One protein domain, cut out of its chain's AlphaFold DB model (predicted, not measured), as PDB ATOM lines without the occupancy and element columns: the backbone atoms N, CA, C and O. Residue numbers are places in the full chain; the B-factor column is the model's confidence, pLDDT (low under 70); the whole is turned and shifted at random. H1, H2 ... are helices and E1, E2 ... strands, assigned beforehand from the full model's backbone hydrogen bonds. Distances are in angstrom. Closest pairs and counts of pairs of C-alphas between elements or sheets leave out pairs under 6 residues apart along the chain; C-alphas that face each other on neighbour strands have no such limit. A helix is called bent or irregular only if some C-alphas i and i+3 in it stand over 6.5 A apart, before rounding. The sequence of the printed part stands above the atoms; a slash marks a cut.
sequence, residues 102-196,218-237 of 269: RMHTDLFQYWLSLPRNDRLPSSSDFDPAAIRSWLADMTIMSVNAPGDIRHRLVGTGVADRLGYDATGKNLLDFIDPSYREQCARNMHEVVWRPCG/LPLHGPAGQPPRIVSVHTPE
ATOM      1  N   ARG A 102     -32.846 -50.558 -58.069       96.25
ATOM      2  CA  ARG A 102     -34.242 -50.892 -58.403       96.25
ATOM      3  C   ARG A 102     -35.158 -50.884 -57.181       96.25
ATOM      4  O   ARG A 102     -36.229 -50.298 -57.232       96.25
ATOM      5  N   MET A 103     -34.711 -51.479 -56.076       97.25
ATOM      6  CA  MET A 103     -35.456 -51.511 -54.813       97.25
ATOM      7  C   MET A 103     -35.801 -50.098 -54.305       97.25
ATOM      8  O   MET A 103     -36.888 -49.885 -53.774       97.25
ATOM      9  N   HIS A 104     -34.912 -49.115 -54.512       98.19
ATOM     10  CA  HIS A 104     -35.167 -47.724 -54.130       98.19
ATOM     11  C   HIS A 104     -36.221 -47.083 -55.032       98.19
ATOM     12  O   HIS A 104     -37.118 -46.402 -54.538       98.19
ATOM     13  N   THR A 105     -36.123 -47.304 -56.346       98.00
ATOM     14  CA  THR A 105     -37.109 -46.817 -57.315       98.00
ATOM     15  C   THR A 105     -38.485 -47.423 -57.050       98.00
ATOM     16  O   THR A 105     -39.460 -46.681 -56.991       98.00
ATOM     17  N   ASP A 106     -38.571 -48.734 -56.814       98.06
ATOM     18  CA  ASP A 106     -39.831 -49.434 -56.541       98.06
ATOM     19  C   ASP A 106     -40.503 -48.911 -55.258       98.06
ATOM     20  O   ASP A 106     -41.693 -48.591 -55.275       98.06
ATOM     21  N   LEU A 107     -39.749 -48.759 -54.156       98.56
ATOM     22  CA  LEU A 107     -40.281 -48.172 -52.919       98.56
ATOM     23  C   LEU A 107     -40.746 -46.726 -53.143       98.56
ATOM     24  O   LEU A 107     -41.816 -46.355 -52.665       98.56
ATOM     25  N   PHE A 108     -39.966 -45.915 -53.858       98.44
ATOM     26  CA  PHE A 108     -40.312 -44.518 -54.120       98.44
ATOM     27  C   PHE A 108     -41.587 -44.384 -54.955       98.44
ATOM     28  O   PHE A 108     -42.457 -43.588 -54.612       98.44
ATOM     29  N   GLN A 109     -41.743 -45.192 -56.007       98.00
ATOM     30  CA  GLN A 109     -42.959 -45.197 -56.828       98.00
ATOM     31  C   GLN A 109     -44.179 -45.659 -56.032       98.00
ATOM     32  O   GLN A 109     -45.244 -45.048 -56.126       98.00
ATOM     33  N   TYR A 110     -44.022 -46.686 -55.195       98.19
ATOM     34  CA  TYR A 110     -45.094 -47.097 -54.298       98.19
ATOM     35  C   TYR A 110     -45.473 -45.969 -53.330       98.19
ATOM     36  O   TYR A 110     -46.642 -45.606 -53.236       98.19
ATOM     37  N   TRP A 111     -44.489 -45.346 -52.683       97.94
ATOM     38  CA  TRP A 111     -44.709 -44.216 -51.781       97.94
ATOM     39  C   TRP A 111     -45.413 -43.032 -52.465       97.94
ATOM     40  O   TRP A 111     -46.293 -42.413 -51.870       97.94
ATOM     41  N   LEU A 112     -45.083 -42.736 -53.727       96.75
ATOM     42  CA  LEU A 112     -45.771 -41.709 -54.518       96.75
ATOM     43  C   LEU A 112     -47.243 -42.046 -54.787       96.75
ATOM     44  O   LEU A 112     -48.056 -41.127 -54.853       96.75
ATOM     45  N   SER A 113     -47.580 -43.331 -54.922       96.81
ATOM     46  CA  SER A 113     -48.943 -43.798 -55.217       96.81
ATOM     47  C   SER A 113     -49.904 -43.747 -54.024       96.81
ATOM     48  O   SER A 113     -51.114 -43.879 -54.210       96.81
ATOM     49  N   LEU A 114     -49.384 -43.571 -52.806       96.75
ATOM     50  CA  LEU A 114     -50.189 -43.582 -51.588       96.75
ATOM     51  C   LEU A 114     -51.052 -42.313 -51.448       96.75
ATOM     52  O   LEU A 114     -50.615 -41.223 -51.839       96.75
ATOM     53  N   PRO A 115     -52.248 -42.415 -50.834       94.19
ATOM     54  CA  PRO A 115     -53.074 -41.257 -50.500       94.19
ATOM     55  C   PRO A 115     -52.328 -40.235 -49.631       94.19
ATOM     56  O   PRO A 115     -51.516 -40.600 -48.779       94.19
ATOM     57  N   ARG A 116     -52.623 -38.941 -49.812       89.44
ATOM     58  CA  ARG A 116     -52.028 -37.838 -49.038       89.44
ATOM     59  C   ARG A 116     -53.134 -37.009 -48.400       89.44
ATOM     60  O   ARG A 116     -53.882 -36.352 -49.112       89.44
ATOM     61  N   ASN A 117     -53.199 -37.010 -47.069       72.19
ATOM     62  CA  ASN A 117     -54.202 -36.238 -46.318       72.19
ATOM     63  C   ASN A 117     -53.737 -34.831 -45.919       72.19
ATOM     64  O   ASN A 117     -54.486 -34.137 -45.257       72.19
ATOM     65  N   ASP A 118     -52.534 -34.418 -46.333       71.62
ATOM     66  CA  ASP A 118     -52.033 -33.042 -46.188       71.62
ATOM     67  C   ASP A 118     -50.808 -32.837 -47.089       71.62
ATOM     68  O   ASP A 118     -50.787 -32.000 -47.988       71.62
ATOM     69  N   ARG A 119     -49.761 -33.636 -46.843       82.31
ATOM     70  CA  ARG A 119     -48.423 -33.465 -47.444       82.31
ATOM     71  C   ARG A 119     -47.703 -34.786 -47.698       82.31
ATOM     72  O   ARG A 119     -47.148 -35.007 -48.776       82.31
ATOM     73  N   LEU A 120     -47.767 -35.685 -46.721       91.56
ATOM     74  CA  LEU A 120     -47.153 -37.008 -46.751       91.56
ATOM     75  C   LEU A 120     -48.204 -38.109 -46.628       91.56
ATOM     76  O   LEU A 120     -49.248 -37.881 -46.005       91.56
ATOM     77  N   PRO A 121     -47.924 -39.304 -47.167       94.88
ATOM     78  CA  PRO A 121     -48.770 -40.450 -46.907       94.88
ATOM     79  C   PRO A 121     -48.736 -40.845 -45.429       94.88
ATOM     80  O   PRO A 121     -47.743 -40.634 -44.721       94.88
ATOM     81  N   SER A 122     -49.849 -41.396 -44.950       94.31
ATOM     82  CA  SER A 122     -49.926 -41.946 -43.601       94.31
ATOM     83  C   SER A 122     -49.217 -43.290 -43.541       94.31
ATOM     84  O   SER A 122     -49.338 -44.111 -44.450       94.31
ATOM     85  N   SER A 123     -48.535 -43.568 -42.432       94.31
ATOM     86  CA  SER A 123     -48.035 -44.920 -42.165       94.31
ATOM     87  C   SER A 123     -49.150 -45.964 -42.059       94.31
ATOM     88  O   SER A 123     -48.878 -47.136 -42.289       94.31
ATOM     89  N   SER A 124     -50.396 -45.561 -41.778       92.50
ATOM     90  CA  SER A 124     -51.559 -46.460 -41.814       92.50
ATOM     91  C   SER A 124     -51.999 -46.833 -43.233       92.50
ATOM     92  O   SER A 124     -52.608 -47.883 -43.408       92.50
ATOM     93  N   ASP A 125     -51.696 -45.993 -44.227       94.00
ATOM     94  CA  ASP A 125     -52.010 -46.256 -45.640       94.00
ATOM     95  C   ASP A 125     -50.882 -47.040 -46.332       94.00
ATOM     96  O   ASP A 125     -51.067 -47.593 -47.414       94.00
ATOM     97  N   PHE A 126     -49.704 -47.103 -45.708       95.81
ATOM     98  CA  PHE A 126     -48.576 -47.885 -46.191       95.81
ATOM     99  C   PHE A 126     -48.785 -49.371 -45.862       95.81
ATOM    100  O   PHE A 126     -48.510 -49.812 -44.748       95.81
ATOM    101  N   ASP A 127     -49.215 -50.165 -46.843       95.31
ATOM    102  CA  ASP A 127     -49.178 -51.632 -46.780       95.31
ATOM    103  C   ASP A 127     -47.796 -52.149 -47.235       95.31
ATOM    104  O   ASP A 127     -47.483 -52.075 -48.431       95.31
ATOM    105  N   PRO A 128     -46.951 -52.712 -46.349       92.00
ATOM    106  CA  PRO A 128     -45.663 -53.280 -46.748       92.00
ATOM    107  C   PRO A 128     -45.805 -54.396 -47.793       92.00
ATOM    108  O   PRO A 128     -44.896 -54.643 -48.589       92.00
ATOM    109  N   ALA A 129     -46.954 -55.075 -47.825       91.69
ATOM    110  CA  ALA A 129     -47.194 -56.200 -48.709       91.69
ATOM    111  C   ALA A 129     -47.339 -55.793 -50.192       91.69
ATOM    112  O   ALA A 129     -47.212 -56.647 -51.077       91.69
ATOM    113  N   ALA A 130     -47.537 -54.506 -50.489       93.81
ATOM    114  CA  ALA A 130     -47.493 -53.976 -51.853       93.81
ATOM    115  C   ALA A 130     -46.090 -54.079 -52.484       93.81
ATOM    116  O   ALA A 130     -45.966 -54.209 -53.699       93.81
ATOM    117  N   ILE A 131     -45.035 -54.115 -51.663       93.19
ATOM    118  CA  ILE A 131     -43.636 -54.284 -52.086       93.19
ATOM    119  C   ILE A 131     -43.027 -55.560 -51.497       93.19
ATOM    120  O   ILE A 131     -41.893 -55.591 -51.021       93.19
ATOM    121  N   ARG A 132     -43.802 -56.649 -51.570       92.81
ATOM    122  CA  ARG A 132     -43.482 -57.986 -51.041       92.81
ATOM    123  C   ARG A 132     -42.058 -58.467 -51.340       92.81
ATOM    124  O   ARG A 132     -41.418 -59.027 -50.456       92.81
ATOM    125  N   SER A 133     -41.556 -58.227 -52.553       94.69
ATOM    126  CA  SER A 133     -40.206 -58.631 -52.976       94.69
ATOM    127  C   SER A 133     -39.078 -57.984 -52.165       94.69
ATOM    128  O   SER A 133     -37.975 -58.518 -52.148       94.69
ATOM    129  N   TRP A 134     -39.353 -56.866 -51.490       96.62
ATOM    130  CA  TRP A 134     -38.367 -56.049 -50.781       96.62
ATOM    131  C   TRP A 134     -38.564 -56.043 -49.257       96.62
ATOM    132  O   TRP A 134     -37.812 -55.385 -48.545       96.62
ATOM    133  N   LEU A 135     -39.539 -56.802 -48.736       96.25
ATOM    134  CA  LEU A 135     -39.863 -56.855 -47.302       96.25
ATOM    135  C   LEU A 135     -38.684 -57.275 -46.423       96.25
ATOM    136  O   LEU A 135     -38.518 -56.744 -45.327       96.25
ATOM    137  N   ALA A 136     -37.867 -58.218 -46.894       97.44
ATOM    138  CA  ALA A 136     -36.721 -58.718 -46.142       97.44
ATOM    139  C   ALA A 136     -35.666 -57.626 -45.888       97.44
ATOM    140  O   ALA A 136     -34.977 -57.682 -44.874       97.44
ATOM    141  N   ASP A 137     -35.570 -56.620 -46.757       97.94
ATOM    142  CA  ASP A 137     -34.559 -55.559 -46.694       97.94
ATOM    143  C   ASP A 137     -35.114 -54.215 -46.206       97.94
ATOM    144  O   ASP A 137     -34.422 -53.197 -46.260       97.94
ATOM    145  N   MET A 138     -36.352 -54.210 -45.713       98.00
ATOM    146  CA  MET A 138     -37.057 -53.014 -45.268       98.00
ATOM    147  C   MET A 138     -36.835 -52.717 -43.784       98.00
ATOM    148  O   MET A 138     -36.733 -53.624 -42.958       98.00
ATOM    149  N   THR A 139     -36.860 -51.438 -43.422       98.25
ATOM    150  CA  THR A 139     -37.102 -50.997 -42.048       98.25
ATOM    151  C   THR A 139     -38.185 -49.923 -41.998       98.25
ATOM    152  O   THR A 139     -38.402 -49.175 -42.953       98.25
ATOM    153  N   ILE A 140     -38.871 -49.836 -40.859       98.06
ATOM    154  CA  ILE A 140     -39.705 -48.682 -40.506       98.06
ATOM    155  C   ILE A 140     -39.195 -48.152 -39.176       98.06
ATOM    156  O   ILE A 140     -38.994 -48.929 -38.242       98.06
ATOM    157  N   MET A 141     -39.002 -46.844 -39.073       98.50
ATOM    158  CA  MET A 141     -38.492 -46.178 -37.876       98.50
ATOM    159  C   MET A 141     -39.466 -45.108 -37.390       98.50
ATOM    160  O   MET A 141     -40.157 -44.484 -38.191       98.50
ATOM    161  N   SER A 142     -39.520 -44.895 -36.079       98.06
ATOM    162  CA  SER A 142     -40.138 -43.726 -35.449       98.06
ATOM    163  C   SER A 142     -39.072 -42.717 -35.080       98.06
ATOM    164  O   SER A 142     -38.115 -43.084 -34.401       98.06
ATOM    165  N   VAL A 143     -39.273 -41.463 -35.464       97.38
ATOM    166  CA  VAL A 143     -38.381 -40.352 -35.114       97.38
ATOM    167  C   VAL A 143     -39.005 -39.616 -33.931       97.38
ATOM    168  O   VAL A 143     -39.950 -38.856 -34.125       97.38
ATOM    169  N   ASN A 144     -38.572 -39.925 -32.703       95.12
ATOM    170  CA  ASN A 144     -39.228 -39.431 -31.485       95.12
ATOM    171  C   ASN A 144     -38.598 -38.132 -30.959       95.12
ATOM    172  O   ASN A 144     -39.321 -37.269 -30.469       95.12
ATOM    173  N   ALA A 145     -37.268 -38.054 -30.994       95.69
ATOM    174  CA  ALA A 145     -36.437 -36.935 -30.551       95.69
ATOM    175  C   ALA A 145     -35.028 -37.094 -31.169       95.69
ATOM    176  O   ALA A 145     -34.707 -38.208 -31.605       95.69
ATOM    177  N   PRO A 146     -34.162 -36.059 -31.162       94.75
ATOM    178  CA  PRO A 146     -32.811 -36.113 -31.734       94.75
ATOM    179  C   PRO A 146     -32.012 -37.360 -31.343       94.75
ATOM    180  O   PRO A 146     -31.410 -38.003 -32.197       94.75
ATOM    181  N   GLY A 147     -32.072 -37.752 -30.068       95.81
ATOM    182  CA  GLY A 147     -31.393 -38.938 -29.544       95.81
ATOM    183  C   GLY A 147     -32.184 -40.253 -29.606       95.81
ATOM    184  O   GLY A 147     -31.656 -41.273 -29.170       95.81
ATOM    185  N   ASP A 148     -33.425 -40.272 -30.103       97.00
ATOM    186  CA  ASP A 148     -34.330 -41.431 -30.026       97.00
ATOM    187  C   ASP A 148     -35.040 -41.702 -31.363       97.00
ATOM    188  O   ASP A 148     -36.137 -41.202 -31.639       97.00
ATOM    189  N   ILE A 149     -34.412 -42.539 -32.196       98.19
ATOM    190  CA  ILE A 149     -34.936 -42.981 -33.493       98.19
ATOM    191  C   ILE A 149     -35.095 -44.501 -33.451       98.19
ATOM    192  O   ILE A 149     -34.133 -45.242 -33.627       98.19
ATOM    193  N   ARG A 150     -36.309 -45.001 -33.205       98.25
ATOM    194  CA  ARG A 150     -36.525 -46.434 -32.928       98.25
ATOM    195  C   ARG A 150     -37.016 -47.217 -34.125       98.25
ATOM    196  O   ARG A 150     -38.005 -46.833 -34.749       98.25
ATOM    197  N   HIS A 151     -36.433 -48.386 -34.353       98.31
ATOM    198  CA  HIS A 151     -36.981 -49.361 -35.290       98.31
ATOM    199  C   HIS A 151     -38.344 -49.875 -34.804       98.31
ATOM    200  O   HIS A 151     -38.500 -50.331 -33.672       98.31
ATOM    201  N   ARG A 152     -39.347 -49.809 -35.675       96.81
ATOM    202  CA  ARG A 152     -40.694 -50.376 -35.494       96.81
ATOM    203  C   ARG A 152     -40.894 -51.655 -36.293       96.81
ATOM    204  O   ARG A 152     -41.698 -52.487 -35.895       96.81
ATOM    205  N   LEU A 153     -40.171 -51.782 -37.399       96.69
ATOM    206  CA  LEU A 153     -40.113 -52.975 -38.229       96.69
ATOM    207  C   LEU A 153     -38.683 -53.140 -38.728       96.69
ATOM    208  O   LEU A 153     -38.063 -52.163 -39.161       96.69
ATOM    209  N   VAL A 154     -38.199 -54.376 -38.697       98.06
ATOM    210  CA  VAL A 154     -36.936 -54.798 -39.299       98.06
ATOM    211  C   VAL A 154     -37.216 -56.040 -40.139       98.06
ATOM    212  O   VAL A 154     -37.726 -57.039 -39.638       98.06
ATOM    213  N   GLY A 155     -36.932 -55.963 -41.437       97.81
ATOM    214  CA  GLY A 155     -37.063 -57.087 -42.354       97.81
ATOM    215  C   GLY A 155     -36.089 -58.213 -42.008       97.81
ATOM    216  O   GLY A 155     -35.004 -57.978 -41.475       97.81
ATOM    217  N   THR A 156     -36.455 -59.453 -42.331       97.31
ATOM    218  CA  THR A 156     -35.656 -60.640 -41.978       97.31
ATOM    219  C   THR A 156     -34.252 -60.620 -42.581       97.31
ATOM    220  O   THR A 156     -33.296 -60.954 -41.896       97.31
ATOM    221  N   GLY A 157     -34.093 -60.146 -43.818       96.12
ATOM    222  CA  GLY A 157     -32.785 -59.978 -44.455       96.12
ATOM    223  C   GLY A 157     -31.924 -58.911 -43.774       96.12
ATOM    224  O   GLY A 157     -30.705 -59.069 -43.688       96.12
ATOM    225  N   VAL A 158     -32.529 -57.845 -43.236       96.50
ATOM    226  CA  VAL A 158     -31.829 -56.889 -42.364       96.50
ATOM    227  C   VAL A 158     -31.382 -57.590 -41.084       96.50
ATOM    228  O   VAL A 158     -30.196 -57.544 -40.768       96.50
ATOM    229  N   ALA A 159     -32.293 -58.273 -40.387       96.19
ATOM    230  CA  ALA A 159     -32.000 -58.969 -39.134       96.19
ATOM    231  C   ALA A 159     -30.885 -60.019 -39.298       96.19
ATOM    232  O   ALA A 159     -29.939 -60.033 -38.511       96.19
ATOM    233  N   ASP A 160     -30.920 -60.816 -40.368       94.50
ATOM    234  CA  ASP A 160     -29.890 -61.810 -40.691       94.50
ATOM    235  C   ASP A 160     -28.508 -61.164 -40.862       94.50
ATOM    236  O   ASP A 160     -27.498 -61.681 -40.381       94.50
ATOM    237  N   ARG A 161     -28.447 -59.993 -41.512       91.38
ATOM    238  CA  ARG A 161     -27.197 -59.235 -41.682       91.38
ATOM    239  C   ARG A 161     -26.685 -58.643 -40.371       91.38
ATOM    240  O   ARG A 161     -25.470 -58.538 -40.203       91.38
ATOM    241  N   LEU A 162     -27.583 -58.240 -39.474       90.62
ATOM    242  CA  LEU A 162     -27.233 -57.729 -38.143       90.62
ATOM    243  C   LEU A 162     -26.918 -58.845 -37.143       90.62
ATOM    244  O   LEU A 162     -26.252 -58.589 -36.146       90.62
ATOM    245  N   GLY A 163     -27.353 -60.075 -37.418       90.62
ATOM    246  CA  GLY A 163     -27.237 -61.222 -36.519       90.62
ATOM    247  C   GLY A 163     -28.321 -61.282 -35.436       90.62
ATOM    248  O   GLY A 163     -28.285 -62.191 -34.610       90.62
ATOM    249  N   TYR A 164     -29.268 -60.339 -35.420       92.00
ATOM    250  CA  TYR A 164     -30.423 -60.310 -34.518       92.00
ATOM    251  C   TYR A 164     -31.508 -59.354 -35.038       92.00
ATOM    252  O   TYR A 164     -31.254 -58.486 -35.876       92.00
ATOM    253  N   ASP A 165     -32.724 -59.488 -34.504       96.06
ATOM    254  CA  ASP A 165     -33.823 -58.555 -34.759       96.06
ATOM    255  C   ASP A 165     -33.638 -57.259 -33.949       96.06
ATOM    256  O   ASP A 165     -33.731 -57.246 -32.720       96.06
ATOM    257  N   ALA A 166     -33.363 -56.156 -34.650       95.50
ATOM    258  CA  ALA A 166     -33.170 -54.832 -34.063       95.50
ATOM    259  C   ALA A 166     -34.487 -54.071 -33.796       95.50
ATOM    260  O   ALA A 166     -34.452 -52.885 -33.454       95.50
ATOM    261  N   THR A 167     -35.652 -54.709 -33.931       97.88
ATOM    262  CA  THR A 167     -36.944 -54.087 -33.616       97.88
ATOM    263  C   THR A 167     -36.966 -53.556 -32.177       97.88
ATOM    264  O   THR A 167     -36.542 -54.211 -31.227       97.88
ATOM    265  N   GLY A 168     -37.438 -52.319 -32.010       97.44
ATOM    266  CA  GLY A 168     -37.474 -51.598 -30.737       97.44
ATOM    267  C   GLY A 168     -36.158 -50.923 -30.331       97.44
ATOM    268  O   GLY A 168     -36.183 -50.089 -29.424       97.44
ATOM    269  N   LYS A 169     -35.033 -51.234 -30.988       97.69
ATOM    270  CA  LYS A 169     -33.728 -50.606 -30.726       97.69
ATOM    271  C   LYS A 169     -33.628 -49.225 -31.368       97.69
ATOM    272  O   LYS A 169     -34.316 -48.937 -32.352       97.69
ATOM    273  N   ASN A 170     -32.762 -48.387 -30.807       98.19
ATOM    274  CA  ASN A 170     -32.445 -47.079 -31.358       98.19
ATOM    275  C   ASN A 170     -31.445 -47.238 -32.511       98.19
ATOM    276  O   ASN A 170     -30.422 -47.897 -32.354       98.19
ATOM    277  N   LEU A 171     -31.724 -46.624 -33.659       97.69
ATOM    278  CA  LEU A 171     -30.833 -46.611 -34.819       97.69
ATOM    279  C   LEU A 171     -29.439 -46.098 -34.440       97.69
ATOM    280  O   LEU A 171     -28.435 -46.631 -34.906       97.69
ATOM    281  N   LEU A 172     -29.388 -45.059 -33.602       97.81
ATOM    282  CA  LEU A 172     -28.153 -44.360 -33.249       97.81
ATOM    283  C   LEU A 172     -27.156 -45.240 -32.486       97.81
ATOM    284  O   LEU A 172     -25.956 -44.967 -32.551       97.81
ATOM    285  N   ASP A 173     -27.623 -46.318 -31.851       95.88
ATOM    286  CA  ASP A 173     -26.767 -47.303 -31.180       95.88
ATOM    287  C   ASP A 173     -25.867 -48.047 -32.185       95.88
ATOM    288  O   ASP A 173     -24.797 -48.527 -31.824       95.88
ATOM    289  N   PHE A 174     -26.271 -48.101 -33.459       94.50
ATOM    290  CA  PHE A 174     -25.546 -48.787 -34.534       94.50
ATOM    291  C   PHE A 174     -24.746 -47.847 -35.432       94.50
ATOM    292  O   PHE A 174     -23.987 -48.313 -36.281       94.50
ATOM    293  N   ILE A 175     -24.929 -46.531 -35.300       97.19
ATOM    294  CA  ILE A 175     -24.183 -45.549 -36.090       97.19
ATOM    295  C   ILE A 175     -22.802 -45.362 -35.476       97.19
ATOM    296  O   ILE A 175     -22.668 -45.245 -34.251       97.19
ATOM    297  N   ASP A 176     -21.784 -45.299 -36.333       96.19
ATOM    298  CA  ASP A 176     -20.425 -44.978 -35.922       96.19
ATOM    299  C   ASP A 176     -20.410 -43.684 -35.084       96.19
ATOM    300  O   ASP A 176     -21.047 -42.697 -35.474       96.19
ATOM    301  N   PRO A 177     -19.709 -43.648 -33.933       95.44
ATOM    302  CA  PRO A 177     -19.695 -42.474 -33.067       95.44
ATOM    303  C   PRO A 177     -19.328 -41.173 -33.785       95.44
ATOM    304  O   PRO A 177     -19.873 -40.131 -33.437       95.44
ATOM    305  N   SER A 178     -18.459 -41.238 -34.800       94.69
ATOM    306  CA  SER A 178     -18.034 -40.065 -35.571       94.69
ATOM    307  C   SER A 178     -19.144 -39.443 -36.427       94.69
ATOM    308  O   SER A 178     -19.061 -38.265 -36.766       94.69
ATOM    309  N   TYR A 179     -20.196 -40.203 -36.750       96.50
ATOM    310  CA  TYR A 179     -21.292 -39.764 -37.615       96.50
ATOM    311  C   TYR A 179     -22.657 -39.724 -36.906       96.50
ATOM    312  O   TYR A 179     -23.652 -39.301 -37.491       96.50
ATOM    313  N   ARG A 180     -22.738 -40.147 -35.641       97.12
ATOM    314  CA  ARG A 180     -24.008 -40.338 -34.921       97.12
ATOM    315  C   ARG A 180     -24.885 -39.087 -34.874       97.12
ATOM    316  O   ARG A 180     -26.062 -39.172 -35.223       97.12
ATOM    317  N   GLU A 181     -24.328 -37.944 -34.483       96.81
ATOM    318  CA  GLU A 181     -25.076 -36.679 -34.407       96.81
ATOM    319  C   GLU A 181     -25.550 -36.222 -35.789       96.81
ATOM    320  O   GLU A 181     -26.704 -35.839 -35.968       96.81
ATOM    321  N   GLN A 182     -24.694 -36.356 -36.804       96.88
ATOM    322  CA  GLN A 182     -25.048 -35.992 -38.170       96.88
ATOM    323  C   GLN A 182     -26.125 -36.920 -38.752       96.88
ATOM    324  O   GLN A 182     -27.021 -36.457 -39.457       96.88
ATOM    325  N   CYS A 183     -26.084 -38.215 -38.429       97.75
ATOM    326  CA  CYS A 183     -27.139 -39.161 -38.781       97.75
ATOM    327  C   CYS A 183     -28.470 -38.772 -38.130       97.75
ATOM    328  O   CYS A 183     -29.485 -38.698 -38.823       97.75
ATOM    329  N   ALA A 184     -28.463 -38.453 -36.830       97.69
ATOM    330  CA  ALA A 184     -29.643 -37.953 -36.131       97.69
ATOM    331  C   ALA A 184     -30.207 -36.702 -36.815       97.69
ATOM    332  O   ALA A 184     -31.405 -36.646 -37.105       97.69
ATOM    333  N   ARG A 185     -29.337 -35.745 -37.158       96.88
ATOM    334  CA  ARG A 185     -29.699 -34.513 -37.863       96.88
ATOM    335  C   ARG A 185     -30.320 -34.775 -39.230       96.88
ATOM    336  O   ARG A 185     -31.339 -34.165 -39.552       96.88
ATOM    337  N   ASN A 186     -29.746 -35.682 -40.011       97.06
ATOM    338  CA  ASN A 186     -30.230 -36.009 -41.351       97.06
ATOM    339  C   ASN A 186     -31.558 -36.779 -41.315       97.06
ATOM    340  O   ASN A 186     -32.464 -36.478 -42.087       97.06
ATOM    341  N   MET A 187     -31.715 -37.720 -40.377       97.56
ATOM    342  CA  MET A 187     -32.978 -38.439 -40.167       97.56
ATOM    343  C   MET A 187     -34.106 -37.505 -39.720       97.56
ATOM    344  O   MET A 187     -35.240 -37.664 -40.165       97.56
ATOM    345  N   HIS A 188     -33.815 -36.516 -38.872       96.56
ATOM    346  CA  HIS A 188     -34.816 -35.517 -38.498       96.56
ATOM    347  C   HIS A 188     -35.185 -34.623 -39.674       96.56
ATOM    348  O   HIS A 188     -36.352 -34.279 -39.822       96.56
ATOM    349  N   GLU A 189     -34.239 -34.306 -40.554       95.75
ATOM    350  CA  GLU A 189     -34.528 -33.484 -41.726       95.75
ATOM    351  C   GLU A 189     -35.568 -34.123 -42.646       95.75
ATOM    352  O   GLU A 189     -36.502 -33.441 -43.059       95.75
ATOM    353  N   VAL A 190     -35.476 -35.443 -42.858       96.94
ATOM    354  CA  VAL A 190     -36.430 -36.236 -43.653       96.94
ATOM    355  C   VAL A 190     -37.876 -36.025 -43.206       96.94
ATOM    356  O   VAL A 190     -38.769 -36.027 -44.047       96.94
ATOM    357  N   VAL A 191     -38.131 -35.839 -41.907       94.25
ATOM    358  CA  VAL A 191     -39.490 -35.662 -41.359       94.25
ATOM    359  C   VAL A 191     -39.837 -34.209 -41.031       94.25
ATOM    360  O   VAL A 191     -41.016 -33.864 -41.023       94.25
ATOM    361  N   TRP A 192     -38.838 -33.362 -40.780       90.31
ATOM    362  CA  TRP A 192     -39.004 -31.958 -40.401       90.31
ATOM    363  C   TRP A 192     -39.271 -31.055 -41.606       90.31
ATOM    364  O   TRP A 192     -40.230 -30.283 -41.621       90.31
ATOM    365  N   ARG A 193     -38.445 -31.189 -42.647       90.56
ATOM    366  CA  ARG A 193     -38.654 -30.605 -43.973       90.56
ATOM    367  C   ARG A 193     -38.831 -31.776 -44.923       90.56
ATOM    368  O   ARG A 193     -37.830 -32.289 -45.422       90.56
ATOM    369  N   PRO A 194     -40.070 -32.252 -45.124       92.44
ATOM    370  CA  PRO A 194     -40.254 -33.564 -45.699       92.44
ATOM    371  C   PRO A 194     -39.553 -33.746 -47.041       92.44
ATOM    372  O   PRO A 194     -39.921 -33.130 -48.035       92.44
ATOM    373  N   CYS A 195     -38.547 -34.610 -47.053       96.81
ATOM    374  CA  CYS A 195     -37.717 -34.909 -48.210       96.81
ATOM    375  C   CYS A 195     -37.319 -36.384 -48.179       96.81
ATOM    376  O   CYS A 195     -37.333 -37.028 -47.130       96.81
ATOM    377  N   GLY A 196     -36.996 -36.948 -49.337       97.94
ATOM    378  CA  GLY A 196     -36.347 -38.250 -49.397       97.94
ATOM    379  C   GLY A 196     -34.848 -38.109 -49.146       97.94
ATOM    380  O   GLY A 196     -34.243 -37.092 -49.478       97.94
ATOM    381  N   LEU A 218     -37.756 -42.510 -46.751       98.56
ATOM    382  CA  LEU A 218     -38.929 -41.746 -47.171       98.56
ATOM    383  C   LEU A 218     -39.834 -41.444 -45.975       98.56
ATOM    384  O   LEU A 218     -40.098 -42.344 -45.167       98.56
ATOM    385  N   PRO A 219     -40.328 -40.202 -45.857       97.69
ATOM    386  CA  PRO A 219     -41.117 -39.795 -44.712       97.69
ATOM    387  C   PRO A 219     -42.571 -40.249 -44.828       97.69
ATOM    388  O   PRO A 219     -43.176 -40.267 -45.902       97.69
ATOM    389  N   LEU A 220     -43.146 -40.586 -43.685       96.94
ATOM    390  CA  LEU A 220     -44.541 -40.951 -43.491       96.94
ATOM    391  C   LEU A 220     -45.067 -40.207 -42.265       96.94
ATOM    392  O   LEU A 220     -44.358 -40.043 -41.266       96.94
ATOM    393  N   HIS A 221     -46.342 -39.829 -42.286       94.38
ATOM    394  CA  HIS A 221     -46.993 -39.414 -41.050       94.38
ATOM    395  C   HIS A 221     -47.085 -40.600 -40.085       94.38
ATOM    396  O   HIS A 221     -47.369 -41.740 -40.476       94.38
ATOM    397  N   GLY A 222     -46.858 -40.329 -38.801       92.44
ATOM    398  CA  GLY A 222     -47.233 -41.261 -37.747       92.44
ATOM    399  C   GLY A 222     -48.754 -41.394 -37.654       92.44
ATOM    400  O   GLY A 222     -49.478 -40.518 -38.135       92.44
ATOM    401  N   PRO A 223     -49.268 -42.456 -37.012       89.31
ATOM    402  CA  PRO A 223     -50.657 -42.467 -36.566       89.31
ATOM    403  C   PRO A 223     -50.958 -41.242 -35.690       89.31
ATOM    404  O   PRO A 223     -50.044 -40.651 -35.115       89.31
ATOM    405  N   ALA A 224     -52.233 -40.873 -35.546       86.62
ATOM    406  CA  ALA A 224     -52.630 -39.719 -34.738       86.62
ATOM    407  C   ALA A 224     -51.998 -39.753 -33.329       86.62
ATOM    408  O   ALA A 224     -52.054 -40.774 -32.640       86.62
ATOM    409  N   GLY A 225     -51.370 -38.643 -32.928       86.38
ATOM    410  CA  GLY A 225     -50.675 -38.511 -31.641       86.38
ATOM    411  C   GLY A 225     -49.357 -39.287 -31.529       86.38
ATOM    412  O   GLY A 225     -48.755 -39.305 -30.460       86.38
ATOM    413  N   GLN A 226     -48.892 -39.936 -32.599       90.88
ATOM    414  CA  GLN A 226     -47.629 -40.664 -32.610       90.88
ATOM    415  C   GLN A 226     -46.565 -39.945 -33.450       90.88
ATOM    416  O   GLN A 226     -46.899 -39.261 -34.417       90.88
ATOM    417  N   PRO A 227     -45.273 -40.160 -33.142       93.69
ATOM    418  CA  PRO A 227     -44.179 -39.523 -33.872       93.69
ATOM    419  C   PRO A 227     -44.181 -39.866 -35.371       93.69
ATOM    420  O   PRO A 227     -44.678 -40.934 -35.748       93.69
ATOM    421  N   PRO A 228     -43.599 -39.027 -36.242       95.56
ATOM    422  CA  PRO A 228     -43.478 -39.340 -37.659       95.56
ATOM    423  C   PRO A 228     -42.701 -40.641 -37.889       95.56
ATOM    424  O   PRO A 228     -41.978 -41.150 -37.018       95.56
ATOM    425  N   ARG A 229     -42.902 -41.223 -39.069       97.31
ATOM    426  CA  ARG A 229     -42.275 -42.475 -39.476       97.31
ATOM    427  C   ARG A 229     -41.347 -42.245 -40.657       97.31
ATOM    428  O   ARG A 229     -41.594 -41.388 -41.497       97.31
ATOM    429  N   ILE A 230     -40.308 -43.060 -40.739       98.56
ATOM    430  CA  ILE A 230     -39.467 -43.185 -41.926       98.56
ATOM    431  C   ILE A 230     -39.546 -44.633 -42.381       98.56
ATOM    432  O   ILE A 230     -39.283 -45.537 -41.587       98.56
ATOM    433  N   VAL A 231     -39.899 -44.852 -43.645       98.50
ATOM    434  CA  VAL A 231     -39.759 -46.158 -44.295       98.50
ATOM    435  C   VAL A 231     -38.471 -46.185 -45.101       98.50
ATOM    436  O   VAL A 231     -38.107 -45.200 -45.749       98.50
ATOM    437  N   SER A 232     -37.764 -47.306 -45.045       98.62
ATOM    438  CA  SER A 232     -36.485 -47.467 -45.715       98.62
ATOM    439  C   SER A 232     -36.297 -48.872 -46.253       98.62
ATOM    440  O   SER A 232     -36.887 -49.827 -45.755       98.62
ATOM    441  N   VAL A 233     -35.451 -48.986 -47.270       98.50
ATOM    442  CA  VAL A 233     -34.936 -50.249 -47.793       98.50
ATOM    443  C   VAL A 233     -33.420 -50.154 -47.919       98.50
ATOM    444  O   VAL A 233     -32.892 -49.074 -48.198       98.50
ATOM    445  N   HIS A 234     -32.732 -51.275 -47.700       97.88
ATOM    446  CA  HIS A 234     -31.276 -51.326 -47.561       97.88
ATOM    447  C   HIS A 234     -30.672 -52.396 -48.470       97.88
ATOM    448  O   HIS A 234     -30.804 -53.589 -48.200       97.88
ATOM    449  N   THR A 235     -29.949 -51.979 -49.505       95.75
ATOM    450  CA  THR A 235     -29.254 -52.887 -50.426       95.75
ATOM    451  C   THR A 235     -27.765 -52.945 -50.075       95.75
ATOM    452  O   THR A 235     -27.050 -51.967 -50.315       95.75
ATOM    453  N   PRO A 236     -27.260 -54.052 -49.498       92.19
ATOM    454  CA  PRO A 236     -25.825 -54.244 -49.344       92.19
ATOM    455  C   PRO A 236     -25.184 -54.501 -50.713       92.19
ATOM    456  O   PRO A 236     -25.693 -55.287 -51.510       92.19
ATOM    457  N   GLU A 237     -24.050 -53.865 -50.968       92.81
ATOM    458  CA  GLU A 237     -23.184 -54.193 -52.096       92.81
ATOM    459  C   GLU A 237     -22.322 -55.420 -51.775       92.81
ATOM    460  O   GLU A 237     -22.235 -55.873 -50.625       92.81
TER     461      GLU A 237
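Overview. This is residues 102 to 196 and 218 to 237 of the 269 residues of an uncharacterized protein of Parvibaculum sp (UniProt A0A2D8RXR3). A strongly twisted sheet of four strands forms the core, with H5 crossing one face and the helical hairpin of H1 and H2 covering the other. H3 sits beside the strands, next to H2, and the short H4 sits by E2 near the first residues of H5. The printed part has 115 residues, with five named helices and four named strands in the order H1 H2 E1 E2 H3 H4 H5 E3 E4; the sheet runs E2 E1 E4 E3, all antiparallel. The class is mixed, helices and strands. The whole is compact and rounded, with a radius of gyration of the C-alphas of 13.7 A and spans of 37 by 29 by 23 A.

Along the chain. The sheet holds E1, residues 138 to 145, 21.8 A long from first to last C-alpha; E2, residues 148 to 154, 16.5 A; E3, residues 218 to 220, 6.8 A; and E4, residues 229 to 236, 22.5 A. E1 begins at C-alpha 138, (-37.057, -53.014, -45.268), and E4 ends at C-alpha 236, (-25.825, -54.244, -49.344). The helices are H1, residues 102 to 113, 16.6 A, beginning at C-alpha 102, (-34.242, -50.892, -58.403); H2, residues 128 to 137, 11.3 A; H3, residues 156 to 162, 9.7 A; H4, residues 171 to 174, 5.7 A; and H5, residues 180 to 192, 18.0 A. H2 is irregular: C-alphas 130 and 133 are 8.7 A apart.

Arrangement. E1 and E4 are antiparallel at 136 degrees, with N 139 and O 232 2.8 A apart, within hydrogen-bond range. E1 and E2 form a hairpin, with N 152 and O 140 at 2.7 A; E3 and E4 form another, with N 220 and O 229 at 2.8 A. The sheet and its helices make three layers, helices on both faces of a sheet: H1 and H2 on one face, H3 and H5 on the other. H5 is over E2 and E1 at a height of 9.0 A and runs across the strands, at 89 degrees to E1 on the local plane; its closest C-alphas to E1 are those of His 188 and Val 143, 6.9 A. H1 is over E4 and E3 at a height of 9.2 A; its closest C-alphas to E4 are those of His 104 and Val 233, 6.8 A. H1 and H2 form a helical hairpin and touch at a shallow tilt of 29 degrees, opposite ways, closest at the C-alphas of Met 103 and Trp 134, 6.7 A. H2 touches H3, closest at the C-alphas of Ala 136 and Gly 157, 4.5 A. H4 only grazes the sheet, and only just touches residues 180 to 184 of H5, with 3 pairs of C-alphas within 8 A; the closest are those of Leu 172 and Arg 180, 6.0 A. H1 and H5 are apart. Every O i to N i+4 pair is within hydrogen-bond range in H1 and H3, 8 of 9 in H5 and 1 of 6 in H2, where 5 of 7 O i to N i+3 pairs are; H4 is too short for an i+4 pair.

Size, cuts and confidence. The two C-alphas farthest apart are those of Asp 118 and Gly 163, 38.8 A. Residues 197 to 217 are not printed, and C-alphas 196 and 218 are 4.9 A apart across this cut, which lies in the link from H5 to E3. The link from H1 to H2, residues 114 to 127, is long. The mean pLDDT of the printed part is 95.2, and no printed residue is under 70.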